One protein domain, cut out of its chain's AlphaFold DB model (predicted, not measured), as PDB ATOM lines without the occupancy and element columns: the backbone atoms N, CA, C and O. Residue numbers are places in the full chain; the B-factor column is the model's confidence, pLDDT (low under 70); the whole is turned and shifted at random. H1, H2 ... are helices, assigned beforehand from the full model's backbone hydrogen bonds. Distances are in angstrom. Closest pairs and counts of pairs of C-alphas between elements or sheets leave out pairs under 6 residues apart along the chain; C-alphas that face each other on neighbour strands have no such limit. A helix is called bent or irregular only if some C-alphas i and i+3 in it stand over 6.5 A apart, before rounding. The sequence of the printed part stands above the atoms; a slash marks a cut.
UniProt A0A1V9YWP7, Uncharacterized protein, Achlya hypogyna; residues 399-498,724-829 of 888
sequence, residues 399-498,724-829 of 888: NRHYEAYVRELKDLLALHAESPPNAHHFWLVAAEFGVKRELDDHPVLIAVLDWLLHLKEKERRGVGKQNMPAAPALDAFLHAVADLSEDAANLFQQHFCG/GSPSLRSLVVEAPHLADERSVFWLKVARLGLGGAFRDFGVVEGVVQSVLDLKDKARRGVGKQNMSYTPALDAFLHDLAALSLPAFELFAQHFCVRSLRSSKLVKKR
ATOM      1  N   ASN A 399     -40.824 -11.104  28.132       73.81
ATOM      2  CA  ASN A 399     -39.971 -11.271  26.944       73.81
ATOM      3  C   ASN A 399     -38.860 -12.316  27.163       73.81
ATOM      4  O   ASN A 399     -37.835 -12.046  27.787       73.81
ATOM      5  N   ARG A 400     -39.036 -13.505  26.568       77.88
ATOM      6  CA  ARG A 400     -38.079 -14.626  26.640       77.88
ATOM      7  C   ARG A 400     -36.688 -14.279  26.095       77.88
ATOM      8  O   ARG A 400     -35.687 -14.748  26.638       77.88
ATOM      9  N   HIS A 401     -36.603 -13.479  25.030       79.19
ATOM     10  CA  HIS A 401     -35.321 -13.065  24.451       79.19
ATOM     11  C   HIS A 401     -34.604 -12.061  25.353       79.19
ATOM     12  O   HIS A 401     -33.390 -12.152  25.516       79.19
ATOM     13  N   TYR A 402     -35.351 -11.174  26.015       82.69
ATOM     14  CA  TYR A 402     -34.797 -10.274  27.024       82.69
ATOM     15  C   TYR A 402     -34.235 -11.044  28.226       82.69
ATOM     16  O   TYR A 402     -33.114 -10.785  28.657       82.69
ATOM     17  N   GLU A 403     -34.958 -12.043  28.741       81.25
ATOM     18  CA  GLU A 403     -34.449 -12.893  29.826       81.25
ATOM     19  C   GLU A 403     -33.177 -13.652  29.421       81.25
ATOM     20  O   GLU A 403     -32.220 -13.729  30.197       81.25
ATOM     21  N   ALA A 404     -33.144 -14.187  28.196       84.88
ATOM     22  CA  ALA A 404     -31.962 -14.849  27.652       84.88
ATOM     23  C   ALA A 404     -30.778 -13.877  27.521       84.88
ATOM     24  O   ALA A 404     -29.667 -14.227  27.919       84.88
ATOM     25  N   TYR A 405     -31.024 -12.659  27.034       87.62
ATOM     26  CA  TYR A 405     -30.025 -11.597  26.921       87.62
ATOM     27  C   TYR A 405     -29.455 -11.220  28.289       87.62
ATOM     28  O   TYR A 405     -28.244 -11.269  28.492       87.62
ATOM     29  N   VAL A 406     -30.318 -10.916  29.265       85.12
ATOM     30  CA  VAL A 406     -29.910 -10.545  30.629       85.12
ATOM     31  C   VAL A 406     -29.108 -11.662  31.291       85.12
ATOM     32  O   VAL A 406     -28.134 -11.382  31.990       85.12
ATOM     33  N   ARG A 407     -29.476 -12.928  31.070       85.56
ATOM     34  CA  ARG A 407     -28.724 -14.074  31.593       85.56
ATOM     35  C   ARG A 407     -27.320 -14.156  30.992       85.56
ATOM     36  O   ARG A 407     -26.356 -14.204  31.748       85.56
ATOM     37  N   GLU A 408     -27.197 -14.131  29.664       88.50
ATOM     38  CA  GLU A 408     -25.883 -14.187  29.004       88.50
ATOM     39  C   GLU A 408     -25.021 -12.963  29.355       88.50
ATOM     40  O   GLU A 408     -23.816 -13.101  29.562       88.50
ATOM     41  N   LEU A 409     -25.627 -11.779  29.497       88.88
ATOM     42  CA  LEU A 409     -24.932 -10.563  29.920       88.88
ATOM     43  C   LEU A 409     -24.383 -10.698  31.344       88.88
ATOM     44  O   LEU A 409     -23.245 -10.316  31.599       88.88
ATOM     45  N   LYS A 410     -25.154 -11.268  32.276       85.50
ATOM     46  CA  LYS A 410     -24.692 -11.519  33.651       85.50
ATOM     47  C   LYS A 410     -23.532 -12.504  33.695       85.50
ATOM     48  O   LYS A 410     -22.554 -12.241  34.393       85.50
ATOM     49  N   ASP A 411     -23.614 -13.585  32.927       86.31
ATOM     50  CA  ASP A 411     -22.535 -14.568  32.832       86.31
ATOM     51  C   ASP A 411     -21.268 -13.940  32.223       86.31
ATOM     52  O   ASP A 411     -20.161 -14.156  32.720       86.31
ATOM     53  N   LEU A 412     -21.418 -13.097  31.195       88.62
ATOM     54  CA  LEU A 412     -20.318 -12.335  30.600       88.62
ATOM     55  C   LEU A 412     -19.677 -11.363  31.604       88.62
ATOM     56  O   LEU A 412     -18.451 -11.288  31.696       88.62
ATOM     57  N   LEU A 413     -20.491 -10.629  32.369       87.19
ATOM     58  CA  LEU A 413     -20.015  -9.699  33.396       87.19
ATOM     59  C   LEU A 413     -19.268 -10.425  34.521       87.19
ATOM     60  O   LEU A 413     -18.246  -9.920  34.987       87.19
ATOM     61  N   ALA A 414     -19.746 -11.600  34.939       83.00
ATOM     62  CA  ALA A 414     -19.077 -12.424  35.943       83.00
ATOM     63  C   ALA A 414     -17.700 -12.896  35.451       83.00
ATOM     64  O   ALA A 414     -16.703 -12.688  36.143       83.00
ATOM     65  N   LEU A 415     -17.616 -13.414  34.218       83.62
ATOM     66  CA  LEU A 415     -16.343 -13.827  33.612       83.62
ATOM     67  C   LEU A 415     -15.348 -12.668  33.481       83.62
ATOM     68  O   LEU A 415     -14.156 -12.840  33.740       83.62
ATOM     69  N   HIS A 416     -15.819 -11.479  33.099       84.62
ATOM     70  CA  HIS A 416     -14.964 -10.294  33.027       84.62
ATOM     71  C   HIS A 416     -14.476  -9.847  34.408       84.62
ATOM     72  O   HIS A 416     -13.337  -9.414  34.540       84.62
ATOM     73  N   ALA A 417     -15.316  -9.952  35.440       77.19
ATOM     74  CA  ALA A 417     -14.944  -9.567  36.797       77.19
ATOM     75  C   ALA A 417     -13.883 -10.495  37.418       77.19
ATOM     76  O   ALA A 417     -13.100 -10.043  38.255       77.19
ATOM     77  N   GLU A 418     -13.858 -11.768  37.018       73.06
ATOM     78  CA  GLU A 418     -12.883 -12.771  37.465       73.06
ATOM     79  C   GLU A 418     -11.568 -12.730  36.668       73.06
ATOM     80  O   GLU A 418     -10.535 -13.190  37.156       73.06
ATOM     81  N   SER A 419     -11.580 -12.146  35.467       66.50
ATOM     82  CA  SER A 419     -10.423 -12.123  34.569       66.50
ATOM     83  C   SER A 419      -9.584 -10.842  34.737       66.50
ATOM     84  O   SER A 419     -10.137  -9.741  34.733       66.50
ATOM     85  N   PRO A 420      -8.240 -10.923  34.833       64.50
ATOM     86  CA  PRO A 420      -7.375  -9.746  34.692       64.50
ATOM     87  C   PRO A 420      -7.527  -9.130  33.286       64.50
ATOM     88  O   PRO A 420      -8.069  -9.799  32.404       64.50
ATOM     89  N   PRO A 421      -7.061  -7.885  33.035       63.34
ATOM     90  CA  PRO A 421      -7.082  -7.292  31.697       63.34
ATOM     91  C   PRO A 421      -6.417  -8.229  30.683       63.34
ATOM     92  O   PRO A 421      -5.198  -8.374  30.657       63.34
ATOM     93  N   ASN A 422      -7.249  -8.909  29.899       67.50
ATOM     94  CA  ASN A 422      -6.853 -10.002  29.029       67.50
ATOM     95  C   ASN A 422      -6.774  -9.493  27.585       67.50
ATOM     96  O   ASN A 422      -7.605  -8.687  27.161       67.50
ATOM     97  N   ALA A 423      -5.822 -10.009  26.806       68.19
ATOM     98  CA  ALA A 423      -5.707  -9.733  25.375       68.19
ATOM     99  C   ALA A 423      -7.014 -10.030  24.610       68.19
ATOM    100  O   ALA A 423      -7.277  -9.416  23.585       68.19
ATOM    101  N   HIS A 424      -7.874 -10.904  25.144       81.31
ATOM    102  CA  HIS A 424      -9.168 -11.287  24.570       81.31
ATOM    103  C   HIS A 424     -10.328 -10.307  24.865       81.31
ATOM    104  O   HIS A 424     -11.474 -10.580  24.511       81.31
ATOM    105  N   HIS A 425     -10.079  -9.147  25.485       87.06
ATOM    106  CA  HIS A 425     -11.125  -8.141  25.733       87.06
ATOM    107  C   HIS A 425     -11.730  -7.539  24.454       87.06
ATOM    108  O   HIS A 425     -12.824  -6.978  24.516       87.06
ATOM    109  N   PHE A 426     -11.086  -7.705  23.291       89.75
ATOM    110  CA  PHE A 426     -11.657  -7.309  21.998       89.75
ATOM    111  C   PHE A 426     -12.987  -8.020  21.696       89.75
ATOM    112  O   PHE A 426     -13.829  -7.463  20.997       89.75
ATOM    113  N   TRP A 427     -13.240  -9.199  22.276       93.38
ATOM    114  CA  TRP A 427     -14.522  -9.894  22.145       93.38
ATOM    115  C   TRP A 427     -15.699  -9.110  22.745       93.38
ATOM    116  O   TRP A 427     -16.822  -9.233  22.262       93.38
ATOM    117  N   LEU A 428     -15.459  -8.244  23.739       92.56
ATOM    118  CA  LEU A 428     -16.484  -7.326  24.254       92.56
ATOM    119  C   LEU A 428     -16.853  -6.258  23.218       92.56
ATOM    120  O   LEU A 428     -18.022  -5.901  23.092       92.56
ATOM    121  N   VAL A 429     -15.863  -5.785  22.457       91.69
ATOM    122  CA  VAL A 429     -16.062  -4.836  21.352       91.69
ATOM    123  C   VAL A 429     -16.776  -5.524  20.186       91.69
ATOM    124  O   VAL A 429     -17.673  -4.933  19.592       91.69
ATOM    125  N   ALA A 430     -16.454  -6.794  19.907       93.12
ATOM    126  CA  ALA A 430     -17.189  -7.605  18.934       93.12
ATOM    127  C   ALA A 430     -18.668  -7.749  19.297       93.12
ATOM    128  O   ALA A 430     -19.516  -7.549  18.430       93.12
ATOM    129  N   ALA A 431     -18.987  -8.025  20.567       93.94
ATOM    130  CA  ALA A 431     -20.377  -8.042  21.007       93.94
ATOM    131  C   ALA A 431     -21.048  -6.677  20.849       93.94
ATOM    132  O   ALA A 431     -22.162  -6.620  20.343       93.94
ATOM    133  N   GLU A 432     -20.381  -5.585  21.234       92.00
ATOM    134  CA  GLU A 432     -20.924  -4.231  21.088       92.00
ATOM    135  C   GLU A 432     -21.274  -3.903  19.627       92.00
ATOM    136  O   GLU A 432     -22.391  -3.474  19.341       92.00
ATOM    137  N   PHE A 433     -20.349  -4.142  18.696       91.31
ATOM    138  CA  PHE A 433     -20.585  -3.920  17.268       91.31
ATOM    139  C   PHE A 433     -21.629  -4.845  16.674       91.31
ATOM    140  O   PHE A 433     -22.459  -4.412  15.874       91.31
ATOM    141  N   GLY A 434     -21.590  -6.114  17.055       90.69
ATOM    142  CA  GLY A 434     -22.533  -7.104  16.580       90.69
ATOM    143  C   GLY A 434     -23.967  -6.788  16.987       90.69
ATOM    144  O   GLY A 434     -24.880  -6.852  16.167       90.69
ATOM    145  N   VAL A 435     -24.146  -6.376  18.240       90.50
ATOM    146  CA  VAL A 435     -25.414  -5.897  18.792       90.50
ATOM    147  C   VAL A 435     -25.901  -4.635  18.068       90.50
ATOM    148  O   VAL A 435     -27.078  -4.534  17.730       90.50
ATOM    149  N   LYS A 436     -24.993  -3.705  17.744       88.50
ATOM    150  CA  LYS A 436     -25.285  -2.498  16.947       88.50
ATOM    151  C   LYS A 436     -25.449  -2.764  15.446       88.50
ATOM    152  O   LYS A 436     -25.666  -1.820  14.692       88.50
ATOM    153  N   ARG A 437     -25.359  -4.027  15.006       90.12
ATOM    154  CA  ARG A 437     -25.453  -4.446  13.595       90.12
ATOM    155  C   ARG A 437     -24.374  -3.844  12.688       90.12
ATOM    156  O   ARG A 437     -24.512  -3.808  11.469       90.12
ATOM    157  N   GLU A 438     -23.253  -3.412  13.266       90.38
ATOM    158  CA  GLU A 438     -22.127  -2.831  12.522       90.38
ATOM    159  C   GLU A 438     -21.290  -3.886  11.780       90.38
ATOM    160  O   GLU A 438     -20.444  -3.518  10.968       90.38
ATOM    161  N   LEU A 439     -21.508  -5.180  12.049       92.12
ATOM    162  CA  LEU A 439     -20.809  -6.312  11.419       92.12
ATOM    163  C   LEU A 439     -21.647  -7.019  10.339       92.12
ATOM    164  O   LEU A 439     -21.228  -8.048   9.808       92.12
ATOM    165  N   ASP A 440     -22.831  -6.493  10.021       90.38
ATOM    166  CA  ASP A 440     -23.796  -7.108   9.101       90.38
ATOM    167  C   ASP A 440     -23.291  -7.192   7.653       90.38
ATOM    168  O   ASP A 440     -23.722  -8.060   6.897       90.38
ATOM    169  N   ASP A 441     -22.340  -6.338   7.284       90.44
ATOM    170  CA  ASP A 441     -21.642  -6.339   5.996       90.44
ATOM    171  C   ASP A 441     -20.602  -7.465   5.850       90.44
ATOM    172  O   ASP A 441     -20.051  -7.654   4.767       90.44
ATOM    173  N   HIS A 442     -20.374  -8.263   6.899       92.00
ATOM    174  CA  HIS A 442     -19.479  -9.424   6.884       92.00
ATOM    175  C   HIS A 442     -20.236 -10.748   7.131       92.00
ATOM    176  O   HIS A 442     -19.994 -11.430   8.133       92.00
ATOM    177  N   PRO A 443     -21.131 -11.180   6.218       92.38
ATOM    178  CA  PRO A 443     -21.986 -12.353   6.427       92.38
ATOM    179  C   PRO A 443     -21.205 -13.670   6.541       92.38
ATOM    180  O   PRO A 443     -21.602 -14.556   7.295       92.38
ATOM    181  N   VAL A 444     -20.067 -13.795   5.846       91.56
ATOM    182  CA  VAL A 444     -19.204 -14.988   5.930       91.56
ATOM    183  C   VAL A 444     -18.559 -15.094   7.316       91.56
ATOM    184  O   VAL A 444     -18.523 -16.176   7.891       91.56
ATOM    185  N   LEU A 445     -18.120 -13.972   7.902       92.38
ATOM    186  CA  LEU A 445     -17.565 -13.952   9.260       92.38
ATOM    187  C   LEU A 445     -18.617 -14.341  10.302       92.38
ATOM    188  O   LEU A 445     -18.336 -15.150  11.183       92.38
ATOM    189  N   ILE A 446     -19.829 -13.794  10.190       93.19
ATOM    190  CA  ILE A 446     -20.937 -14.144  11.090       93.19
ATOM    191  C   ILE A 446     -21.237 -15.643  10.997       93.19
ATOM    192  O   ILE A 446     -21.365 -16.300  12.026       93.19
ATOM    193  N   ALA A 447     -21.283 -16.195   9.783       91.56
ATOM    194  CA  ALA A 447     -21.512 -17.618   9.561       91.56
ATOM    195  C   ALA A 447     -20.408 -18.509  10.163       91.56
ATOM    196  O   ALA A 447     -20.714 -19.536  10.767       91.56
ATOM    197  N   VAL A 448     -19.134 -18.107  10.057       91.81
ATOM    198  CA  VAL A 448     -18.012 -18.784  10.736       91.81
ATOM    199  C   VAL A 448     -18.201 -18.761  12.254       91.81
ATOM    200  O   VAL A 448     -18.071 -19.795  12.909       91.81
ATOM    201  N   LEU A 449     -18.515 -17.597  12.830       93.31
ATOM    202  CA  LEU A 449     -18.693 -17.452  14.278       93.31
ATOM    203  C   LEU A 449     -19.890 -18.256  14.795       93.31
ATOM    204  O   LEU A 449     -19.793 -18.867  15.857       93.31
ATOM    205  N   ASP A 450     -20.988 -18.303  14.040       91.94
ATOM    206  CA  ASP A 450     -22.153 -19.129  14.363       91.94
ATOM    207  C   ASP A 450     -21.830 -20.622  14.337       91.94
ATOM    208  O   ASP A 450     -22.168 -21.360  15.270       91.94
ATOM    209  N   TRP A 451     -21.076 -21.063  13.332       90.44
ATOM    210  CA  TRP A 451     -20.606 -22.439  13.262       90.44
ATOM    211  C   TRP A 451     -19.703 -22.794  14.455       90.44
ATOM    212  O   TRP A 451     -19.915 -23.820  15.107       90.44
ATOM    213  N   LEU A 452     -18.738 -21.932  14.798       90.69
ATOM    214  CA  LEU A 452     -17.827 -22.145  15.931       90.69
ATOM    215  C   LEU A 452     -18.550 -22.133  17.278       90.69
ATOM    216  O   LEU A 452     -18.235 -22.938  18.156       90.69
ATOM    217  N   LEU A 453     -19.534 -21.250  17.444       91.31
ATOM    218  CA  LEU A 453     -20.369 -21.204  18.636       91.31
ATOM    219  C   LEU A 453     -21.120 -22.526  18.815       91.31
ATOM    220  O   LEU A 453     -21.069 -23.114  19.896       91.31
ATOM    221  N   HIS A 454     -21.744 -23.042  17.754       89.19
ATOM    222  CA  HIS A 454     -22.415 -24.341  17.786       89.19
ATOM    223  C   HIS A 454     -21.449 -25.499  18.043       89.19
ATOM    224  O   HIS A 454     -21.792 -26.422  18.786       89.19
ATOM    225  N   LEU A 455     -20.241 -25.456  17.469       89.00
ATOM    226  CA  LEU A 455     -19.210 -26.462  17.717       89.00
ATOM    227  C   LEU A 455     -18.853 -26.490  19.207       89.00
ATOM    228  O   LEU A 455     -18.937 -27.543  19.837       89.00
ATOM    229  N   LYS A 456     -18.519 -25.334  19.788       89.38
ATOM    230  CA  LYS A 456     -18.108 -25.232  21.194       89.38
ATOM    231  C   LYS A 456     -19.254 -25.535  22.159       89.38
ATOM    232  O   LYS A 456     -19.035 -26.153  23.201       89.38
ATOM    233  N   GLU A 457     -20.494 -25.183  21.811       86.88
ATOM    234  CA  GLU A 457     -21.667 -25.611  22.577       86.88
ATOM    235  C   GLU A 457     -21.852 -27.139  22.555       86.88
ATOM    236  O   GLU A 457     -22.203 -27.714  23.587       86.88
ATOM    237  N   LYS A 458     -21.604 -27.811  21.422       86.62
ATOM    238  CA  LYS A 458     -21.679 -29.279  21.327       86.62
ATOM    239  C   LYS A 458     -20.534 -29.980  22.045       86.62
ATOM    240  O   LYS A 458     -20.802 -30.934  22.769       86.62
ATOM    241  N   GLU A 459     -19.308 -29.473  21.925       87.38
ATOM    242  CA  GLU A 459     -18.148 -29.963  22.685       87.38
ATOM    243  C   GLU A 459     -18.429 -29.908  24.191       87.38
ATOM    244  O   GLU A 459     -18.233 -30.896  24.896       87.38
ATOM    245  N   ARG A 460     -19.018 -28.806  24.677       83.19
ATOM    246  CA  ARG A 460     -19.435 -28.673  26.082       83.19
ATOM    247  C   ARG A 460     -20.505 -29.691  26.498       83.19
ATOM    248  O   ARG A 460     -20.540 -30.091  27.658       83.19
ATOM    249  N   ARG A 461     -21.397 -30.084  25.584       82.56
ATOM    250  CA  ARG A 461     -22.444 -31.098  25.820       82.56
ATOM    251  C   ARG A 461     -21.948 -32.535  25.592       82.56
ATOM    252  O   ARG A 461     -22.715 -33.462  25.822       82.56
ATOM    253  N   GLY A 462     -20.709 -32.727  25.129       82.75
ATOM    254  CA  GLY A 462     -20.158 -34.040  24.789       82.75
ATOM    255  C   GLY A 462     -20.782 -34.686  23.545       82.75
ATOM    256  O   GLY A 462     -20.715 -35.902  23.392       82.75
ATOM    257  N   VAL A 463     -21.413 -33.900  22.663       81.69
ATOM    258  CA  VAL A 463     -22.044 -34.403  21.427       81.69
ATOM    259  C   VAL A 463     -21.099 -34.248  20.237       81.69
ATOM    260  O   VAL A 463     -20.430 -33.227  20.091       81.69
ATOM    261  N   GLY A 464     -21.070 -35.251  19.353       73.88
ATOM    262  CA  GLY A 464     -20.265 -35.215  18.128       73.88
ATOM    263  C   GLY A 464     -20.723 -34.152  17.115       73.88
ATOM    264  O   GLY A 464     -21.799 -33.567  17.228       73.88
ATOM    265  N   LYS A 465     -19.930 -33.939  16.053       78.12
ATOM    266  CA  LYS A 465     -20.162 -32.924  14.995       78.12
ATOM    267  C   LYS A 465     -21.361 -33.213  14.062       78.12
ATOM    268  O   LYS A 465     -21.485 -32.607  13.000       78.12
ATOM    269  N   GLN A 466     -22.252 -34.134  14.426       73.88
ATOM    270  CA  GLN A 466     -23.456 -34.453  13.652       73.88
ATOM    271  C   GLN A 466     -24.478 -33.309  13.757       73.88
ATOM    272  O   GLN A 466     -24.543 -32.632  14.782       73.88
ATOM    273  N   ASN A 467     -25.272 -33.068  12.708       76.31
ATOM    274  CA  ASN A 467     -26.317 -32.028  12.666       76.31
ATOM    275  C   ASN A 467     -25.807 -30.601  12.961       76.31
ATOM    276  O   ASN A 467     -26.406 -29.863  13.743       76.31
ATOM    277  N   MET A 468     -24.636 -30.218  12.436       81.31
ATOM    278  CA  MET A 468     -24.189 -28.813  12.477       81.31
ATOM    279  C   MET A 468     -25.076 -27.941  11.579       81.31
ATOM    280  O   MET A 468     -25.449 -28.428  10.504       81.31
ATOM    281  N   PRO A 469     -25.405 -26.701  11.991       77.69
ATOM    282  CA  PRO A 469     -26.237 -25.799  11.201       77.69
ATOM    283  C   PRO A 469     -25.596 -25.517   9.838       77.69
ATOM    284  O   PRO A 469     -24.370 -25.501   9.705       77.69
ATOM    285  N   ALA A 470     -26.441 -25.352   8.820       73.19
ATOM    286  CA  ALA A 470     -26.016 -24.918   7.496       73.19
ATOM    287  C   ALA A 470     -26.077 -23.392   7.441       73.19
ATOM    288  O   ALA A 470     -27.101 -22.806   7.792       73.19
ATOM    289  N   ALA A 471     -24.992 -22.766   6.998       84.44
ATOM    290  CA  ALA A 471     -24.918 -21.325   6.836       84.44
ATOM    291  C   ALA A 471     -24.695 -21.017   5.348       84.44
ATOM    292  O   ALA A 471     -23.567 -21.157   4.869       84.44
ATOM    293  N   PRO A 472     -25.737 -20.587   4.605       87.00
ATOM    294  CA  PRO A 472     -25.669 -20.438   3.149       87.00
ATOM    295  C   PRO A 472     -24.520 -19.546   2.670       87.00
ATOM    296  O   PRO A 472     -23.901 -19.836   1.652       87.00
ATOM    297  N   ALA A 473     -24.198 -18.486   3.422       87.69
ATOM    298  CA  ALA A 473     -23.095 -17.581   3.100       87.69
ATOM    299  C   ALA A 473     -21.716 -18.256   3.208       87.69
ATOM    300  O   ALA A 473     -20.852 -18.014   2.368       87.69
ATOM    301  N   LEU A 474     -21.512 -19.109   4.218       89.12
ATOM    302  CA  LEU A 474     -20.267 -19.863   4.379       89.12
ATOM    303  C   LEU A 474     -20.159 -20.966   3.328       89.12
ATOM    304  O   LEU A 474     -19.090 -21.151   2.756       89.12
ATOM    305  N   ASP A 475     -21.262 -21.657   3.039       88.25
ATOM    306  CA  ASP A 475     -21.290 -22.688   2.006       88.25
ATOM    307  C   ASP A 475     -20.985 -22.076   0.629       88.25
ATOM    308  O   ASP A 475     -20.072 -22.537  -0.052       88.25
ATOM    309  N   ALA A 476     -21.660 -20.987   0.246       90.12
ATOM    310  CA  ALA A 476     -21.402 -20.284  -1.013       90.12
ATOM    311  C   ALA A 476     -19.942 -19.814  -1.133       90.12
ATOM    312  O   ALA A 476     -19.318 -19.996  -2.178       90.12
ATOM    313  N   PHE A 477     -19.374 -19.277  -0.049       91.06
ATOM    314  CA  PHE A 477     -17.967 -18.886   0.001       91.06
ATOM    315  C   PHE A 477     -17.024 -20.087  -0.181       91.06
ATOM    316  O   PHE A 477     -16.123 -20.042  -1.011       91.06
ATOM    317  N   LEU A 478     -17.250 -21.190   0.543       89.12
ATOM    318  CA  LEU A 478     -16.452 -22.415   0.419       89.12
ATOM    319  C   LEU A 478     -16.538 -23.027  -0.982       89.12
ATOM    320  O   LEU A 478     -15.553 -23.574  -1.472       89.12
ATOM    321  N   HIS A 479     -17.707 -22.947  -1.620       89.25
ATOM    322  CA  HIS A 479     -17.891 -23.341  -3.011       89.25
ATOM    323  C   HIS A 479     -17.021 -22.490  -3.942       89.25
ATOM    324  O   HIS A 479     -16.231 -23.057  -4.686       89.25
ATOM    325  N   ALA A 480     -17.078 -21.164  -3.819       91.50
ATOM    326  CA  ALA A 480     -16.264 -20.267  -4.633       91.50
ATOM    327  C   ALA A 480     -14.751 -20.473  -4.422       91.50
ATOM    328  O   ALA A 480     -13.991 -20.452  -5.382       91.50
ATOM    329  N   VAL A 481     -14.299 -20.719  -3.185       90.62
ATOM    330  CA  VAL A 481     -12.882 -21.030  -2.915       90.62
ATOM    331  C   VAL A 481     -12.482 -22.368  -3.541       90.62
ATOM    332  O   VAL A 481     -11.426 -22.446  -4.159       90.62
ATOM    333  N   ALA A 482     -13.316 -23.405  -3.415       90.06
ATOM    334  CA  ALA A 482     -13.035 -24.723  -3.985       90.06
ATOM    335  C   ALA A 482     -13.000 -24.709  -5.520       90.06
ATOM    336  O   ALA A 482     -12.192 -25.422  -6.107       90.06
ATOM    337  N   ASP A 483     -13.829 -23.875  -6.154       92.19
ATOM    338  CA  ASP A 483     -13.820 -23.682  -7.608       92.19
ATOM    339  C   ASP A 483     -12.524 -22.994  -8.089       92.19
ATOM    340  O   ASP A 483     -12.109 -23.191  -9.230       92.19
ATOM    341  N   LEU A 484     -11.857 -22.216  -7.223       93.06
ATOM    342  CA  LEU A 484     -10.568 -21.574  -7.514       93.06
ATOM    343  C   LEU A 484      -9.361 -22.468  -7.190       93.06
ATOM    344  O   LEU A 484      -8.368 -22.440  -7.915       93.06
ATOM    345  N   SER A 485      -9.392 -23.194  -6.069       94.12
ATOM    346  CA  SER A 485      -8.329 -24.111  -5.636       94.12
ATOM    347  C   SER A 485      -8.822 -25.033  -4.517       94.12
ATOM    348  O   SER A 485      -9.226 -24.578  -3.442       94.12
ATOM    349  N   GLU A 486      -8.733 -26.345  -4.739       91.75
ATOM    350  CA  GLU A 486      -9.086 -27.356  -3.735       91.75
ATOM    351  C   GLU A 486      -8.153 -27.293  -2.512       91.75
ATOM    352  O   GLU A 486      -8.622 -27.342  -1.374       91.75
ATOM    353  N   ASP A 487      -6.853 -27.075  -2.726       90.50
ATOM    354  CA  ASP A 487      -5.871 -26.922  -1.647       90.50
ATOM    355  C   ASP A 487      -6.143 -25.679  -0.791       90.50
ATOM    356  O   ASP A 487      -6.066 -25.742   0.439       90.50
ATOM    357  N   ALA A 488      -6.544 -24.561  -1.407       89.75
ATOM    358  CA  ALA A 488      -6.957 -23.362  -0.678       89.75
ATOM    359  C   ALA A 488      -8.238 -23.599   0.141       89.75
ATOM    360  O   ALA A 488      -8.351 -23.122   1.275       89.75
ATOM    361  N   ALA A 489      -9.194 -24.366  -0.396       88.62
ATOM    362  CA  ALA A 489     -10.403 -24.747   0.329       88.62
ATOM    363  C   ALA A 489     -10.091 -25.668   1.520       88.62
ATOM    364  O   ALA A 489     -10.668 -25.495   2.597       88.62
ATOM    365  N   ASN A 490      -9.145 -26.597   1.360       89.69
ATOM    366  CA  ASN A 490      -8.661 -27.463   2.434       89.69
ATOM    367  C   ASN A 490      -7.947 -26.652   3.526       89.69
ATOM    368  O   ASN A 490      -8.259 -26.824   4.706       89.69
ATOM    369  N   LEU A 491      -7.066 -25.718   3.151       90.19
ATOM    370  CA  LEU A 491      -6.397 -24.813   4.093       90.19
ATOM    371  C   LEU A 491      -7.416 -23.969   4.877       90.19
ATOM    372  O   LEU A 491      -7.332 -23.855   6.101       90.19
ATOM    373  N   PHE A 492      -8.431 -23.419   4.204       89.19
ATOM    374  CA  PHE A 492      -9.500 -22.684   4.881       89.19
ATOM    375  C   PHE A 492     -10.256 -23.578   5.878       89.19
ATOM    376  O   PHE A 492     -10.475 -23.181   7.023       89.19
ATOM    377  N   GLN A 493     -10.624 -24.801   5.487       87.38
ATOM    378  CA  GLN A 493     -11.324 -25.737   6.374       87.38
ATOM    379  C   GLN A 493     -10.494 -26.125   7.603       87.38
ATOM    380  O   GLN A 493     -11.078 -26.314   8.668       87.38
ATOM    381  N   GLN A 494      -9.166 -26.206   7.493       88.19
ATOM    382  CA  GLN A 494      -8.288 -26.480   8.636       88.19
ATOM    383  C   GLN A 494      -8.352 -25.364   9.689       88.19
ATOM    384  O   GLN A 494      -8.446 -25.652  10.881       88.19
ATOM    385  N   HIS A 495      -8.358 -24.098   9.262       85.88
ATOM    386  CA  HIS A 495      -8.286 -22.951  10.174       85.88
ATOM    387  C   HIS A 495      -9.643 -22.390  10.622       85.88
ATOM    388  O   HIS A 495      -9.733 -21.820  11.708       85.88
ATOM    389  N   PHE A 496     -10.693 -22.543   9.814       82.69
ATOM    390  CA  PHE A 496     -12.034 -22.005  10.086       82.69
ATOM    391  C   PHE A 496     -13.056 -23.091  10.434       82.69
ATOM    392  O   PHE A 496     -14.163 -22.762  10.847       82.69
ATOM    393  N   CYS A 497     -12.669 -24.368  10.301       68.56
ATOM    394  CA  CYS A 497     -13.514 -25.549  10.452       68.56
ATOM    395  C   CYS A 497     -14.801 -25.498   9.603       68.56
ATOM    396  O   CYS A 497     -15.815 -24.925   9.981       68.56
ATOM    397  N   GLY A 498     -14.770 -26.166   8.447       61.16
ATOM    398  CA  GLY A 498     -15.921 -26.320   7.547       61.16
ATOM    399  C   GLY A 498     -16.387 -27.772   7.412       61.16
ATOM    400  O   GLY A 498     -15.709 -28.708   7.840       61.16
ATOM    401  N   GLY A 724     -15.904   0.277  34.734       79.62
ATOM    402  CA  GLY A 724     -14.568   0.268  34.140       79.62
ATOM    403  C   GLY A 724     -14.522   0.097  32.619       79.62
ATOM    404  O   GLY A 724     -13.558   0.551  32.006       79.62
ATOM    405  N   SER A 725     -15.538  -0.516  31.998       84.31
ATOM    406  CA  SER A 725     -15.522  -0.859  30.568       84.31
ATOM    407  C   SER A 725     -16.590  -0.095  29.769       84.31
ATOM    408  O   SER A 725     -17.778  -0.180  30.088       84.31
ATOM    409  N   PRO A 726     -16.220   0.661  28.714       85.12
ATOM    410  CA  PRO A 726     -17.190   1.348  27.860       85.12
ATOM    411  C   PRO A 726     -18.116   0.379  27.117       85.12
ATOM    412  O   PRO A 726     -19.321   0.619  27.096       85.12
ATOM    413  N   SER A 727     -17.591  -0.731  26.591       87.62
ATOM    414  CA  SER A 727     -18.396  -1.722  25.868       87.62
ATOM    415  C   SER A 727     -19.409  -2.406  26.783       87.62
ATOM    416  O   SER A 727     -20.572  -2.524  26.415       87.62
ATOM    417  N   LEU A 728     -19.025  -2.757  28.020       88.44
ATOM    418  CA  LEU A 728     -19.976  -3.318  28.990       88.44
ATOM    419  C   LEU A 728     -21.060  -2.308  29.384       88.44
ATOM    420  O   LEU A 728     -22.215  -2.696  29.521       88.44
ATOM    421  N   ARG A 729     -20.732  -1.011  29.513       86.94
ATOM    422  CA  ARG A 729     -21.762   0.026  29.710       86.94
ATOM    423  C   ARG A 729     -22.722   0.071  28.539       86.94
ATOM    424  O   ARG A 729     -23.918   0.061  28.784       86.94
ATOM    425  N   SER A 730     -22.216   0.079  27.306       85.50
ATOM    426  CA  SER A 730     -23.069   0.082  26.114       85.50
ATOM    427  C   SER A 730     -24.003  -1.129  26.103       85.50
ATOM    428  O   SER A 730     -25.199  -0.955  25.925       85.50
ATOM    429  N   LEU A 731     -23.497  -2.334  26.373       88.12
ATOM    430  CA  LEU A 731     -24.321  -3.550  26.407       88.12
ATOM    431  C   LEU A 731     -25.409  -3.496  27.497       88.12
ATOM    432  O   LEU A 731     -26.526  -3.948  27.273       88.12
ATOM    433  N   VAL A 732     -25.124  -2.900  28.660       84.62
ATOM    434  CA  VAL A 732     -26.134  -2.713  29.719       84.62
ATOM    435  C   VAL A 732     -27.151  -1.620  29.355       84.62
ATOM    436  O   VAL A 732     -28.334  -1.810  29.620       84.62
ATOM    437  N   VAL A 733     -26.725  -0.498  28.748       78.19
ATOM    438  CA  VAL A 733     -27.627   0.595  28.309       78.19
ATOM    439  C   VAL A 733     -28.652   0.063  27.320       78.19
ATOM    440  O   VAL A 733     -29.832   0.379  27.424       78.19
ATOM    441  N   GLU A 734     -28.185  -0.723  26.358       75.56
ATOM    442  CA  GLU A 734     -28.994  -1.157  25.231       75.56
ATOM    443  C   GLU A 734     -29.882  -2.368  25.586       75.56
ATOM    444  O   GLU A 734     -30.833  -2.667  24.869       75.56
ATOM    445  N   ALA A 735     -29.641  -3.044  26.718       74.81
ATOM    446  CA  ALA A 735     -30.388  -4.234  27.141       74.81
ATOM    447  C   ALA A 735     -31.927  -4.098  27.058       74.81
ATOM    448  O   ALA A 735     -32.564  -5.020  26.544       74.81
ATOM    449  N   PRO A 736     -32.559  -2.979  27.486       67.94
ATOM    450  CA  PRO A 736     -34.009  -2.788  27.378       67.94
ATOM    451  C   PRO A 736     -34.539  -2.744  25.935       67.94
ATOM    452  O   PRO A 736     -35.735  -2.936  25.725       67.94
ATOM    453  N   HIS A 737     -33.674  -2.493  24.951       69.75
ATOM    454  CA  HIS A 737     -34.027  -2.282  23.545       69.75
ATOM    455  C   HIS A 737     -33.609  -3.444  22.619       69.75
ATOM    456  O   HIS A 737     -33.981  -3.448  21.449       69.75
ATOM    457  N   LEU A 738     -32.881  -4.448  23.128       66.69
ATOM    458  CA  LEU A 738     -32.146  -5.447  22.329       66.69
ATOM    459  C   LEU A 738     -32.633  -6.898  22.468       66.69
ATOM    460  O   LEU A 738     -31.855  -7.850  22.409       66.69
ATOM    461  N   ALA A 739     -33.927  -7.111  22.673       64.62
ATOM    462  CA  ALA A 739     -34.464  -8.453  22.881       64.62
ATOM    463  C   ALA A 739     -34.653  -9.246  21.566       64.62
ATOM    464  O   ALA A 739     -35.755  -9.719  21.291       64.62
ATOM    465  N   ASP A 740     -33.595  -9.395  20.759       82.00
ATOM    466  CA  ASP A 740     -33.569 -10.229  19.551       82.00
ATOM    467  C   ASP A 740     -32.543 -11.377  19.646       82.00
ATOM    468  O   ASP A 740     -31.602 -11.369  20.446       82.00
ATOM    469  N   GLU A 741     -32.733 -12.417  18.829       85.25
ATOM    470  CA  GLU A 741     -31.845 -13.590  18.803       85.25
ATOM    471  C   GLU A 741     -30.402 -13.222  18.450       85.25
ATOM    472  O   GLU A 741     -29.454 -13.815  18.971       85.25
ATOM    473  N   ARG A 742     -30.234 -12.193  17.613       87.69
ATOM    474  CA  ARG A 742     -28.932 -11.702  17.167       87.69
ATOM    475  C   ARG A 742     -28.123 -11.096  18.310       87.69
ATOM    476  O   ARG A 742     -26.929 -11.369  18.427       87.69
ATOM    477  N   SER A 743     -28.756 -10.316  19.180       88.94
ATOM    478  CA  SER A 743     -28.088  -9.730  20.342       88.94
ATOM    479  C   SER A 743     -27.647 -10.802  21.338       88.94
ATOM    480  O   SER A 743     -26.530 -10.753  21.855       88.94
ATOM    481  N   VAL A 744     -28.480 -11.829  21.552       90.25
ATOM    482  CA  VAL A 744     -28.124 -12.993  22.384       90.25
ATOM    483  C   VAL A 744     -26.953 -13.773  21.776       90.25
ATOM    484  O   VAL A 744     -26.037 -14.165  22.502       90.25
ATOM    485  N   PHE A 745     -26.946 -13.972  20.454       92.88
ATOM    486  CA  PHE A 745     -25.843 -14.608  19.730       92.88
ATOM    487  C   PHE A 745     -24.504 -13.905  20.002       92.88
ATOM    488  O   PHE A 745     -23.539 -14.548  20.416       92.88
ATOM    489  N   TRP A 746     -24.452 -12.581  19.865       93.94
ATOM    490  CA  TRP A 746     -23.220 -11.820  20.076       93.94
ATOM    491  C   TRP A 746     -22.724 -11.839  21.525       93.94
ATOM    492  O   TRP A 746     -21.515 -11.936  21.753       93.94
ATOM    493  N   LEU A 747     -23.628 -11.838  22.512       93.12
ATOM    494  CA  LEU A 747     -23.243 -12.028  23.913       93.12
ATOM    495  C   LEU A 747     -22.624 -13.409  24.159       93.12
ATOM    496  O   LEU A 747     -21.614 -13.510  24.856       93.12
ATOM    497  N   LYS A 748     -23.176 -14.467  23.554       92.94
ATOM    498  CA  LYS A 748     -22.606 -15.818  23.645       92.94
ATOM    499  C   LYS A 748     -21.222 -15.904  23.003       92.94
ATOM    500  O   LYS A 748     -20.329 -16.510  23.599       92.94
ATOM    501  N   VAL A 749     -21.033 -15.292  21.829       94.31
ATOM    502  CA  VAL A 749     -19.719 -15.201  21.168       94.31
ATOM    503  C   VAL A 749     -18.719 -14.523  22.101       94.31
ATOM    504  O   VAL A 749     -17.656 -15.084  22.357       94.31
ATOM    505  N   ALA A 750     -19.074 -13.377  22.689       94.06
ATOM    506  CA  ALA A 750     -18.189 -12.690  23.622       94.06
ATOM    507  C   ALA A 750     -17.892 -13.509  24.881       94.06
ATOM    508  O   ALA A 750     -16.749 -13.538  25.331       94.06
ATOM    509  N   ARG A 751     -18.888 -14.215  25.426       91.94
ATOM    510  CA  ARG A 751     -18.728 -15.067  26.612       91.94
ATOM    511  C   ARG A 751     -17.742 -16.207  26.356       91.94
ATOM    512  O   ARG A 751     -16.861 -16.456  27.175       91.94
ATOM    513  N   LEU A 752     -17.881 -16.893  25.220       90.88
ATOM    514  CA  LEU A 752     -16.981 -17.975  24.819       90.88
ATOM    515  C   LEU A 752     -15.582 -17.454  24.469       90.88
ATOM    516  O   LEU A 752     -14.591 -18.029  24.918       90.88
ATOM    517  N   GLY A 753     -15.497 -16.349  23.727       90.75
ATOM    518  CA  GLY A 753     -14.231 -15.736  23.331       90.75
ATOM    519  C   GLY A 753     -13.426 -15.207  24.515       90.75
ATOM    520  O   GLY A 753     -12.240 -15.504  24.633       90.75
ATOM    521  N   LEU A 754     -14.076 -14.512  25.455       89.38
ATOM    522  CA  LEU A 754     -13.444 -14.051  26.693       89.38
ATOM    523  C   LEU A 754     -12.957 -15.224  27.557       89.38
ATOM    524  O   LEU A 754     -11.884 -15.148  28.152       89.38
ATOM    525  N   GLY A 755     -13.716 -16.325  27.572       86.75
ATOM    526  CA  GLY A 755     -13.329 -17.586  28.208       86.75
ATOM    527  C   GLY A 755     -12.209 -18.349  27.486       86.75
ATOM    528  O   GLY A 755     -11.807 -19.410  27.955       86.75
ATOM    529  N   GLY A 756     -11.703 -17.845  26.354       87.88
ATOM    530  CA  GLY A 756     -10.619 -18.466  25.594       87.88
ATOM    531  C   GLY A 756     -11.037 -19.674  24.753       87.88
ATOM    532  O   GLY A 756     -10.171 -20.408  24.284       87.88
ATOM    533  N   ALA A 757     -12.336 -19.890  24.520       87.94
ATOM    534  CA  ALA A 757     -12.833 -21.043  23.762       87.94
ATOM    535  C   ALA A 757     -12.386 -21.050  22.288       87.94
ATOM    536  O   ALA A 757     -12.442 -22.092  21.638       87.94
ATOM    537  N   PHE A 758     -11.954 -19.901  21.760       89.81
ATOM    538  CA  PHE A 758     -11.512 -19.738  20.373       89.81
ATOM    539  C   PHE A 758      -9.987 -19.720  20.201       89.81
ATOM    540  O   PHE A 758      -9.513 -19.459  19.102       89.81
ATOM    541  N   ARG A 759      -9.207 -20.035  21.245       86.50
ATOM    542  CA  ARG A 759      -7.730 -20.031  21.183       86.50
ATOM    543  C   ARG A 759      -7.156 -21.012  20.165       86.50
ATOM    544  O   ARG A 759      -6.144 -20.715  19.537       86.50
ATOM    545  N   ASP A 760      -7.837 -22.135  19.958       86.88
ATOM    546  CA  ASP A 760      -7.473 -23.127  18.937       86.88
ATOM    547  C   ASP A 760      -7.655 -22.578  17.506       86.88
ATOM    548  O   ASP A 760      -7.133 -23.130  16.544       86.88
ATOM    549  N   PHE A 761      -8.378 -21.462  17.363       90.69
ATOM    550  CA  PHE A 761      -8.738 -20.814  16.103       90.69
ATOM    551  C   PHE A 761      -8.039 -19.457  15.951       90.69
ATOM    552  O   PHE A 761      -8.673 -18.439  15.668       90.69
ATOM    553  N   GLY A 762      -6.712 -19.429  16.113       90.38
ATOM    554  CA  GLY A 762      -5.928 -18.183  16.100       90.38
ATOM    555  C   GLY A 762      -6.075 -17.333  14.826       90.38
ATOM    556  O   GLY A 762      -5.991 -16.106  14.888       90.38
ATOM    557  N   VAL A 763      -6.353 -17.955  13.672       92.56
ATOM    558  CA  VAL A 763      -6.638 -17.232  12.414       92.56
ATOM    559  C   VAL A 763      -7.989 -16.518  12.487       92.56
ATOM    560  O   VAL A 763      -8.087 -15.358  12.094       92.56
ATOM    561  N   VAL A 764      -9.015 -17.164  13.051       92.62
ATOM    562  CA  VAL A 764     -10.347 -16.569  13.239       92.62
ATOM    563  C   VAL A 764     -10.280 -15.403  14.218       92.62
ATOM    564  O   VAL A 764     -10.822 -14.339  13.923       92.62
ATOM    565  N   GLU A 765      -9.568 -15.552  15.343       92.69
ATOM    566  CA  GLU A 765      -9.339 -14.435  16.272       92.69
ATOM    567  C   GLU A 765      -8.651 -13.258  15.563       92.69
ATOM    568  O   GLU A 765      -9.059 -12.110  15.733       92.69
ATOM    569  N   GLY A 766      -7.656 -13.545  14.715       92.44
ATOM    570  CA  GLY A 766      -6.969 -12.542  13.905       92.44
ATOM    571  C   GLY A 766      -7.883 -11.806  12.925       92.44
ATOM    572  O   GLY A 766      -7.794 -10.584  12.812       92.44
ATOM    573  N   VAL A 767      -8.780 -12.526  12.243       93.81
ATOM    574  CA  VAL A 767      -9.773 -11.933  11.330       93.81
ATOM    575  C   VAL A 767     -10.765 -11.056  12.089       93.81
ATOM    576  O   VAL A 767     -11.061  -9.947  11.650       93.81
ATOM    577  N   VAL A 768     -11.272 -11.520  13.234       93.94
ATOM    578  CA  VAL A 768     -12.183 -10.713  14.056       93.94
ATOM    579  C   VAL A 768     -11.482  -9.429  14.489       93.94
ATOM    580  O   VAL A 768     -12.025  -8.351  14.271       93.94
ATOM    581  N   GLN A 769     -10.256  -9.513  15.015       92.81
ATOM    582  CA  GLN A 769      -9.479  -8.332  15.401       92.81
ATOM    583  C   GLN A 769      -9.263  -7.360  14.235       92.81
ATOM    584  O   GLN A 769      -9.454  -6.159  14.410       92.81
ATOM    585  N   SER A 770      -8.931  -7.846  13.034       92.38
ATOM    586  CA  SER A 770      -8.693  -6.963  11.887       92.38
ATOM    587  C   SER A 770      -9.968  -6.257  11.407       92.38
ATOM    588  O   SER A 770      -9.923  -5.079  11.043       92.38
ATOM    589  N   VAL A 771     -11.117  -6.939  11.445       92.75
ATOM    590  CA  VAL A 771     -12.424  -6.335  11.140       92.75
ATOM    591  C   VAL A 771     -12.802  -5.301  12.202       92.75
ATOM    592  O   VAL A 771     -13.236  -4.203  11.853       92.75
ATOM    593  N   LEU A 772     -12.580  -5.596  13.486       92.06
ATOM    594  CA  LEU A 772     -12.804  -4.641  14.577       92.06
ATOM    595  C   LEU A 772     -11.943  -3.383  14.433       92.06
ATOM    596  O   LEU A 772     -12.474  -2.275  14.515       92.06
ATOM    597  N   ASP A 773     -10.647  -3.545  14.165       90.25
ATOM    598  CA  ASP A 773      -9.716  -2.437  13.941       90.25
ATOM    599  C   ASP A 773     -10.162  -1.570  12.760       90.25
ATOM    600  O   ASP A 773     -10.076  -0.340  12.815       90.25
ATOM    601  N   LEU A 774     -10.672  -2.188  11.689       90.00
ATOM    602  CA  LEU A 774     -11.192  -1.456  10.540       90.00
ATOM    603  C   LEU A 774     -12.421  -0.622  10.913       90.00
ATOM    604  O   LEU A 774     -12.477   0.564  10.581       90.00
ATOM    605  N   LYS A 775     -13.401  -1.228  11.586       90.69
ATOM    606  CA  LYS A 775     -14.628  -0.540  12.008       90.69
ATOM    607  C   LYS A 775     -14.319   0.584  12.990       90.69
ATOM    608  O   LYS A 775     -14.853   1.682  12.868       90.69
ATOM    609  N   ASP A 776     -13.385   0.365  13.908       88.69
ATOM    610  CA  ASP A 776     -12.943   1.395  14.841       88.69
ATOM    611  C   ASP A 776     -12.240   2.571  14.144       88.69
ATOM    612  O   ASP A 776     -12.488   3.736  14.465       88.69
ATOM    613  N   LYS A 777     -11.410   2.294  13.132       89.38
ATOM    614  CA  LYS A 777     -10.808   3.332  12.283       89.38
ATOM    615  C   LYS A 777     -11.848   4.096  11.468       89.38
ATOM    616  O   LYS A 777     -11.772   5.322  11.398       89.38
ATOM    617  N   ALA A 778     -12.844   3.399  10.922       87.50
ATOM    618  CA  ALA A 778     -13.959   4.023  10.216       87.50
ATOM    619  C   ALA A 778     -14.749   4.968  11.137       87.50
ATOM    620  O   ALA A 778     -14.994   6.111  10.757       87.50
ATOM    621  N   ARG A 779     -15.042   4.556  12.382       85.88
ATOM    622  CA  ARG A 779     -15.677   5.423  13.397       85.88
ATOM    623  C   ARG A 779     -14.849   6.670  13.723       85.88
ATOM    624  O   ARG A 779     -15.416   7.728  13.972       85.88
ATOM    625  N   ARG A 780     -13.517   6.562  13.709       86.44
ATOM    626  CA  ARG A 780     -12.589   7.690  13.922       86.44
ATOM    627  C   ARG A 780     -12.383   8.571  12.684       86.44
ATOM    628  O   ARG A 780     -11.735   9.608  12.800       86.44
ATOM    629  N   GLY A 781     -12.891   8.169  11.517       86.38
ATOM    630  CA  GLY A 781     -12.657   8.865  10.251       86.38
ATOM    631  C   GLY A 781     -11.205   8.786   9.763       86.38
ATOM    632  O   GLY A 781     -10.768   9.656   9.015       86.38
ATOM    633  N   VAL A 782     -10.441   7.774  10.193       86.69
ATOM    634  CA  VAL A 782      -9.041   7.581   9.777       86.69
ATOM    635  C   VAL A 782      -8.931   6.505   8.696       86.69
ATOM    636  O   VAL A 782      -9.675   5.524   8.686       86.69
ATOM    637  N   GLY A 783      -7.989   6.680   7.766       79.94
ATOM    638  CA  GLY A 783      -7.758   5.727   6.678       79.94
ATOM    639  C   GLY A 783      -7.240   4.360   7.154       79.94
ATOM    640  O   GLY A 783      -6.786   4.194   8.286       79.94
ATOM    641  N   LYS A 784      -7.225   3.368   6.251       80.75
ATOM    642  CA  LYS A 784      -6.791   1.977   6.523       80.75
ATOM    643  C   LYS A 784      -5.274   1.807   6.742       80.75
ATOM    644  O   LYS A 784      -4.770   0.689   6.799       80.75
ATOM    645  N   GLN A 785      -4.521   2.900   6.847       76.75
ATOM    646  CA  GLN A 785      -3.073   2.864   7.061       76.75
ATOM    647  C   GLN A 785      -2.750   2.364   8.479       76.75
ATOM    648  O   GLN A 785      -3.532   2.571   9.409       76.75
ATOM    649  N   ASN A 786      -1.606   1.694   8.651       78.94
ATOM    650  CA  ASN A 786      -1.122   1.167   9.938       78.94
ATOM    651  C   ASN A 786      -2.109   0.210  10.638       78.94
ATOM    652  O   ASN A 786      -2.388   0.361  11.826       78.94
ATOM    653  N   MET A 787      -2.741  -0.715   9.906       84.06
ATOM    654  CA  MET A 787      -3.494  -1.816  10.530       84.06
ATOM    655  C   MET A 787      -2.536  -2.885  11.064       84.06
ATOM    656  O   MET A 787      -1.586  -3.270  10.377       84.06
ATOM    657  N   SER A 788      -2.795  -3.343  12.285       80.81
ATOM    658  CA  SER A 788      -2.159  -4.507  12.895       80.81
ATOM    659  C   SER A 788      -2.850  -5.787  12.436       80.81
ATOM    660  O   SER A 788      -4.065  -5.823  12.270       80.81
ATOM    661  N   TYR A 789      -2.065  -6.843  12.246       88.56
ATOM    662  CA  TYR A 789      -2.556  -8.187  11.959       88.56
ATOM    663  C   TYR A 789      -1.831  -9.163  12.880       88.56
ATOM    664  O   TYR A 789      -0.649  -8.970  13.183       88.56
ATOM    665  N   THR A 790      -2.539 -10.182  13.363       90.25
ATOM    666  CA  THR A 790      -1.943 -11.178  14.256       90.25
ATOM    667  C   THR A 790      -0.958 -12.069  13.491       90.25
ATOM    668  O   THR A 790      -1.145 -12.301  12.293       90.25
ATOM    669  N   PRO A 791       0.073 -12.625  14.157       90.75
ATOM    670  CA  PRO A 791       1.029 -13.522  13.505       90.75
ATOM    671  C   PRO A 791       0.371 -14.738  12.841       90.75
ATOM    672  O   PRO A 791       0.759 -15.110  11.739       90.75
ATOM    673  N   ALA A 792      -0.656 -15.314  13.477       90.88
ATOM    674  CA  ALA A 792      -1.405 -16.446  12.932       90.88
ATOM    675  C   ALA A 792      -2.132 -16.086  11.625       90.88
ATOM    676  O   ALA A 792      -2.108 -16.863  10.674       90.88
ATOM    677  N   LEU A 793      -2.737 -14.894  11.557       92.44
ATOM    678  CA  LEU A 793      -3.390 -14.420  10.339       92.44
ATOM    679  C   LEU A 793      -2.369 -14.112   9.236       92.44
ATOM    680  O   LEU A 793      -2.585 -14.499   8.093       92.44
ATOM    681  N   ASP A 794      -1.253 -13.450   9.557       90.62
ATOM    682  CA  ASP A 794      -0.207 -13.149   8.568       90.62
ATOM    683  C   ASP A 794       0.418 -14.439   7.981       90.62
ATOM    684  O   ASP A 794       0.696 -14.477   6.781       90.62
ATOM    685  N   ALA A 795       0.601 -15.494   8.788       91.25
ATOM    686  CA  ALA A 795       1.069 -16.803   8.317       91.25
ATOM    687  C   ALA A 795       0.053 -17.462   7.370       91.25
ATOM    688  O   ALA A 795       0.390 -17.773   6.231       91.25
ATOM    689  N   PHE A 796      -1.216 -17.542   7.784       93.81
ATOM    690  CA  PHE A 796      -2.295 -18.075   6.946       93.81
ATOM    691  C   PHE A 796      -2.414 -17.344   5.599       93.81
ATOM    692  O   PHE A 796      -2.547 -17.971   4.552       93.81
ATOM    693  N   LEU A 797      -2.341 -16.010   5.604       92.06
ATOM    694  CA  LEU A 797      -2.398 -15.206   4.380       92.06
ATOM    695  C   LEU A 797      -1.205 -15.470   3.457       92.06
ATOM    696  O   LEU A 797      -1.346 -15.378   2.236       92.06
ATOM    697  N   HIS A 798      -0.033 -15.765   4.022       90.44
ATOM    698  CA  HIS A 798       1.132 -16.132   3.234       90.44
ATOM    699  C   HIS A 798       0.928 -17.477   2.535       90.44
ATOM    700  O   HIS A 798       1.189 -17.552   1.332       90.44
ATOM    701  N   ASP A 799       0.446 -18.480   3.265       92.25
ATOM    702  CA  ASP A 799       0.212 -19.827   2.744       92.25
ATOM    703  C   ASP A 799      -0.905 -19.813   1.694       92.25
ATOM    704  O   ASP A 799      -0.750 -20.360   0.604       92.25
ATOM    705  N   LEU A 800      -1.989 -19.076   1.956       92.56
ATOM    706  CA  LEU A 800      -3.087 -18.915   1.006       92.56
ATOM    707  C   LEU A 800      -2.619 -18.262  -0.302       92.56
ATOM    708  O   LEU A 800      -2.967 -18.734  -1.381       92.56
ATOM    709  N   ALA A 801      -1.796 -17.211  -0.220       90.62
ATOM    710  CA  ALA A 801      -1.232 -16.560  -1.401       90.62
ATOM    711  C   ALA A 801      -0.227 -17.447  -2.157       90.62
ATOM    712  O   ALA A 801      -0.048 -17.257  -3.359       90.62
ATOM    713  N   ALA A 802       0.437 -18.381  -1.467       91.00
ATOM    714  CA  ALA A 802       1.337 -19.351  -2.084       91.00
ATOM    715  C   ALA A 802       0.569 -20.466  -2.816       91.00
ATOM    716  O   ALA A 802       1.012 -20.900  -3.875       91.00
ATOM    717  N   LEU A 803      -0.583 -20.890  -2.284       92.88
ATOM    718  CA  LEU A 803      -1.440 -21.908  -2.902       92.88
ATOM    719  C   LEU A 803      -2.265 -21.358  -4.071       92.88
ATOM    720  O   LEU A 803      -2.339 -21.980  -5.128       92.88
ATOM    721  N   SER A 804      -2.921 -20.207  -3.891       93.69
ATOM    722  CA  SER A 804      -3.775 -19.608  -4.919       93.69
ATOM    723  C   SER A 804      -3.958 -18.108  -4.695       93.69
ATOM    724  O   SER A 804      -4.649 -17.663  -3.776       93.69
ATOM    725  N   LEU A 805      -3.375 -17.306  -5.590       91.50
ATOM    726  CA  LEU A 805      -3.545 -15.854  -5.578       91.50
ATOM    727  C   LEU A 805      -5.016 -15.423  -5.788       91.50
ATOM    728  O   LEU A 805      -5.471 -14.567  -5.029       91.50
ATOM    729  N   PRO A 806      -5.796 -16.025  -6.711       91.50
ATOM    730  CA  PRO A 806      -7.228 -15.738  -6.820       91.50
ATOM    731  C   PRO A 806      -8.010 -16.051  -5.537       91.50
ATOM    732  O   PRO A 806      -8.877 -15.273  -5.139       91.50
ATOM    733  N   ALA A 807      -7.691 -17.154  -4.846       90.75
ATOM    734  CA  ALA A 807      -8.334 -17.486  -3.574       90.75
ATOM    735  C   ALA A 807      -7.959 -16.489  -2.466       90.75
ATOM    736  O   ALA A 807      -8.809 -16.120  -1.656       90.75
ATOM    737  N   PHE A 808      -6.711 -16.005  -2.450       92.69
ATOM    738  CA  PHE A 808      -6.281 -14.921  -1.567       92.69
ATOM    739  C   PHE A 808      -7.058 -13.624  -1.829       92.69
ATOM    740  O   PHE A 808      -7.512 -12.984  -0.881       92.69
ATOM    741  N   GLU A 809      -7.238 -13.232  -3.092       90.81
ATOM    742  CA  GLU A 809      -7.998 -12.030  -3.451       90.81
ATOM    743  C   GLU A 809      -9.468 -12.152  -3.045       90.81
ATOM    744  O   GLU A 809     -10.008 -11.226  -2.438       90.81
ATOM    745  N   LEU A 810     -10.089 -13.310  -3.291       91.56
ATOM    746  CA  LEU A 810     -11.453 -13.598  -2.848       91.56
ATOM    747  C   LEU A 810     -11.562 -13.548  -1.315       91.56
ATOM    748  O   LEU A 810     -12.466 -12.911  -0.771       91.56
ATOM    749  N   PHE A 811     -10.613 -14.147  -0.591       91.31
ATOM    750  CA  PHE A 811     -10.570 -14.069   0.871       91.31
ATOM    751  C   PHE A 811     -10.437 -12.618   1.352       91.31
ATOM    752  O   PHE A 811     -11.149 -12.206   2.266       91.31
ATOM    753  N   ALA A 812      -9.587 -11.814   0.707       89.38
ATOM    754  CA  ALA A 812      -9.372 -10.416   1.065       89.38
ATOM    755  C   ALA A 812     -10.569  -9.494   0.774       89.38
ATOM    756  O   ALA A 812     -10.691  -8.436   1.394       89.38
ATOM    757  N   GLN A 813     -11.456  -9.885  -0.145       87.88
ATOM    758  CA  GLN A 813     -12.722  -9.187  -0.389       87.88
ATOM    759  C   GLN A 813     -13.721  -9.410   0.754       87.88
ATOM    760  O   GLN A 813     -14.409  -8.474   1.159       87.88
ATOM    761  N   HIS A 814     -13.787 -10.630   1.294       85.75
ATOM    762  CA  HIS A 814     -14.731 -10.983   2.358       85.75
ATOM    763  C   HIS A 814     -14.217 -10.660   3.767       85.75
ATOM    764  O   HIS A 814     -15.002 -10.308   4.654       85.75
ATOM    765  N   PHE A 815     -12.904 -10.749   3.971       82.38
ATOM    766  CA  PHE A 815     -12.245 -10.547   5.253       82.38
ATOM    767  C   PHE A 815     -11.255  -9.389   5.147       82.38
ATOM    768  O   PHE A 815     -10.402  -9.354   4.266       82.38
ATOM    769  N   CYS A 816     -11.369  -8.410   6.046       81.81
ATOM    770  CA  CYS A 816     -10.571  -7.184   6.014       81.81
ATOM    771  C   CYS A 816      -9.102  -7.449   6.365       81.81
ATOM    772  O   CYS A 816      -8.678  -7.269   7.509       81.81
ATOM    773  N   VAL A 817      -8.329  -7.884   5.372       84.69
ATOM    774  CA  VAL A 817      -6.950  -8.356   5.534       84.69
ATOM    775  C   VAL A 817      -5.927  -7.486   4.809       84.69
ATOM    776  O   VAL A 817      -6.253  -6.537   4.093       84.69
ATOM    777  N   ARG A 818      -4.651  -7.793   5.048       84.25
ATOM    778  CA  ARG A 818      -3.500  -7.111   4.464       84.25
ATOM    779  C   ARG A 818      -3.456  -7.327   2.944       84.25
ATOM    780  O   ARG A 818      -3.611  -8.446   2.474       84.25
ATOM    781  N   SER A 819      -3.159  -6.277   2.171       82.75
ATOM    782  CA  SER A 819      -2.925  -6.406   0.721       82.75
ATOM    783  C   SER A 819      -1.599  -7.113   0.412       82.75
ATOM    784  O   SER A 819      -0.626  -6.957   1.158       82.75
ATOM    785  N   LEU A 820      -1.500  -7.782  -0.742       78.31
ATOM    786  CA  LEU A 820      -0.281  -8.483  -1.169       78.31
ATOM    787  C   LEU A 820       0.959  -7.564  -1.197       78.31
ATOM    788  O   LEU A 820       2.044  -7.948  -0.756       78.31
ATOM    789  N   ARG A 821       0.790  -6.311  -1.648       76.50
ATOM    790  CA  ARG A 821       1.855  -5.289  -1.670       76.50
ATOM    791  C   ARG A 821       2.354  -4.964  -0.262       76.50
ATOM    792  O   ARG A 821       3.559  -4.895  -0.032       76.50
ATOM    793  N   SER A 822       1.436  -4.809   0.690       73.25
ATOM    794  CA  SER A 822       1.796  -4.581   2.094       73.25
ATOM    795  C   SER A 822       2.403  -5.813   2.769       73.25
ATOM    796  O   SER A 822       3.272  -5.648   3.623       73.25
ATOM    797  N   SER A 823       2.013  -7.033   2.380       73.81
ATOM    798  CA  SER A 823       2.623  -8.275   2.878       73.81
ATOM    799  C   SER A 823       4.092  -8.377   2.463       73.81
ATOM    800  O   SER A 823       4.955  -8.652   3.296       73.81
ATOM    801  N   LYS A 824       4.402  -8.054   1.200       73.31
ATOM    802  CA  LYS A 824       5.782  -8.010   0.688       73.31
ATOM    803  C   LYS A 824       6.630  -6.936   1.383       73.31
ATOM    804  O   LYS A 824       7.773  -7.202   1.743       73.31
ATOM    805  N   LEU A 825       6.065  -5.751   1.637       69.88
ATOM    806  CA  LEU A 825       6.772  -4.665   2.326       69.88
ATOM    807  C   LEU A 825       7.144  -5.031   3.774       69.88
ATOM    808  O   LEU A 825       8.233  -4.698   4.231       69.88
ATOM    809  N   VAL A 826       6.260  -5.729   4.498       67.56
ATOM    810  CA  VAL A 826       6.552  -6.178   5.869       67.56
ATOM    811  C   VAL A 826       7.582  -7.297   5.899       67.56
ATOM    812  O   VAL A 826       8.449  -7.265   6.766       67.56
ATOM    813  N   LYS A 827       7.565  -8.223   4.933       65.12
ATOM    814  CA  LYS A 827       8.650  -9.206   4.779       65.12
ATOM    815  C   LYS A 827       9.996  -8.525   4.534       65.12
ATOM    816  O   LYS A 827      10.951  -8.833   5.233       65.12
ATOM    817  N   LYS A 828      10.046  -7.529   3.640       63.34
ATOM    818  CA  LYS A 828      11.266  -6.750   3.367       63.34
ATOM    819  C   LYS A 828      11.781  -5.985   4.595       63.34
ATOM    820  O   LYS A 828      12.982  -5.835   4.748       63.34
ATOM    821  N   ARG A 829      10.890  -5.517   5.478       62.91
ATOM    822  CA  ARG A 829      11.262  -4.861   6.748       62.91
ATOM    823  C   ARG A 829      11.649  -5.836   7.869       62.91
ATOM    824  O   ARG A 829      12.257  -5.399   8.834       62.91
TER     825      ARG A 829
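This is residues 399 to 498 and 724 to 829 of the 888 residues of an uncharacterized protein of Achlya hypogyna (UniProt A0A1V9YWP7). Two small bundles of four helices each, H1, H2, H6 and H7 at one end and H4, H5, H9 and H10 at the other, are bridged by two long helices between them, H8 and H3. The short last helix, H11, is beside H9 at the outside of the second bundle and touches no helix. The printed part has 206 residues with eleven named helices, H1 to H11 in order along the chain, and no named strand; the class is all helix. The whole is compact, with a radius of gyration of the C-alphas of 17.5 A, and spans 49 by 43 by 28 A along its three main axes.

Start with the longest helix, H8, residues 759 to 780: find C-alpha 759 at (-7.730, -20.031, 21.183) and run 29.1 A to C-alpha 780 at (-12.589, 7.690, 13.922). H8 is irregular, with C-alphas 760 and 763 8.8 A apart, and it has a kink of 39 degrees near residue 766. For one bundle look at H1, residues 400 to 418, 27.5 A long from C-alpha 400 at (-38.079, -14.626, 26.640); H2, residues 423 to 435, 21.1 A; H6, residues 726 to 737; and H7, residues 741 to 754, 20.0 A. H2 is irregular at C-alphas 423 and 426, 7.3 A apart, and H6 at C-alphas 733 and 736, also 7.3 A apart. H3, residues 443 to 461, is 27.0 A long. For the other bundle read H4, residues 472 to 484; H5, residues 486 to 496; H9, residues 791 to 803; and H10, residues 805 to 814. H11, residues 820 to 829, ends at C-alpha 829, (11.262, -4.861, 6.748).

Go outward from H8. With residues 768 to 772 alone it touches H2, at a steep tilt of 60 degrees; the closest C-alphas, of Ala 430 and Leu 772, are 6.9 A apart. Its residues 762 to 767 touch H9, about perpendicular at 80 degrees, closest at Val 763 and Leu 793, C-alphas 4.8 A apart. In the bundle of H1, H2, H6 and H7, H2 touches H7 at a shallow tilt of 3 degrees, opposite ways, with the C-alphas of Ala 431 and Trp 746 closest at 4.8 A. H1 touches H7, the same way at 16 degrees, a shallow tilt, with the C-alphas of Leu 412 and Arg 751 closest at 5.1 A. H6 touches H1, closest at the C-alphas of Val 406 and Ala 735, 7.2 A apart. H3 touches H7 at Leu 453 and Val 749, the closest C-alphas, 6.5 A apart. It also touches H4, closest at the C-alphas of Val 444 and Leu 474, 5.2 A apart, at a steep tilt of 69.9 degrees, only just short of about perpendicular. H4, H5, H9 and H10 form an up-and-down bundle, each running against the one before it in the chain; H4 and H5 are a helical hairpin, as are H9 and H10. H5 touches H9 at a shallow tilt of 12 degrees, closest at the C-alphas of Ala 488 and Leu 803, 6.1 A apart. H11 and H9 are near each other, with 7 pairs of C-alphas within 10 A. Every O i to N i+4 pair is within hydrogen-bond range in H1, H3, H4, H5, H7, H9, H10 and H11; the figures are 6 of 9 in H2, 6 of 8 in H6 and 16 of 18 in H8.

The two C-alphas farthest apart, those of Asn 399 and Lys 828, are 56.6 A from each other. Residues 499 to 723 are cut out, and C-alphas 498 and 724 stand 37.6 A apart across the cut, on the link from H5 to H6. Of the links that are printed whole, none is long. The mean pLDDT of the printed part is 85.8; look for values under 70 at residues 419 to 423, 497 to 498, 736 to 739 and 825 to 829.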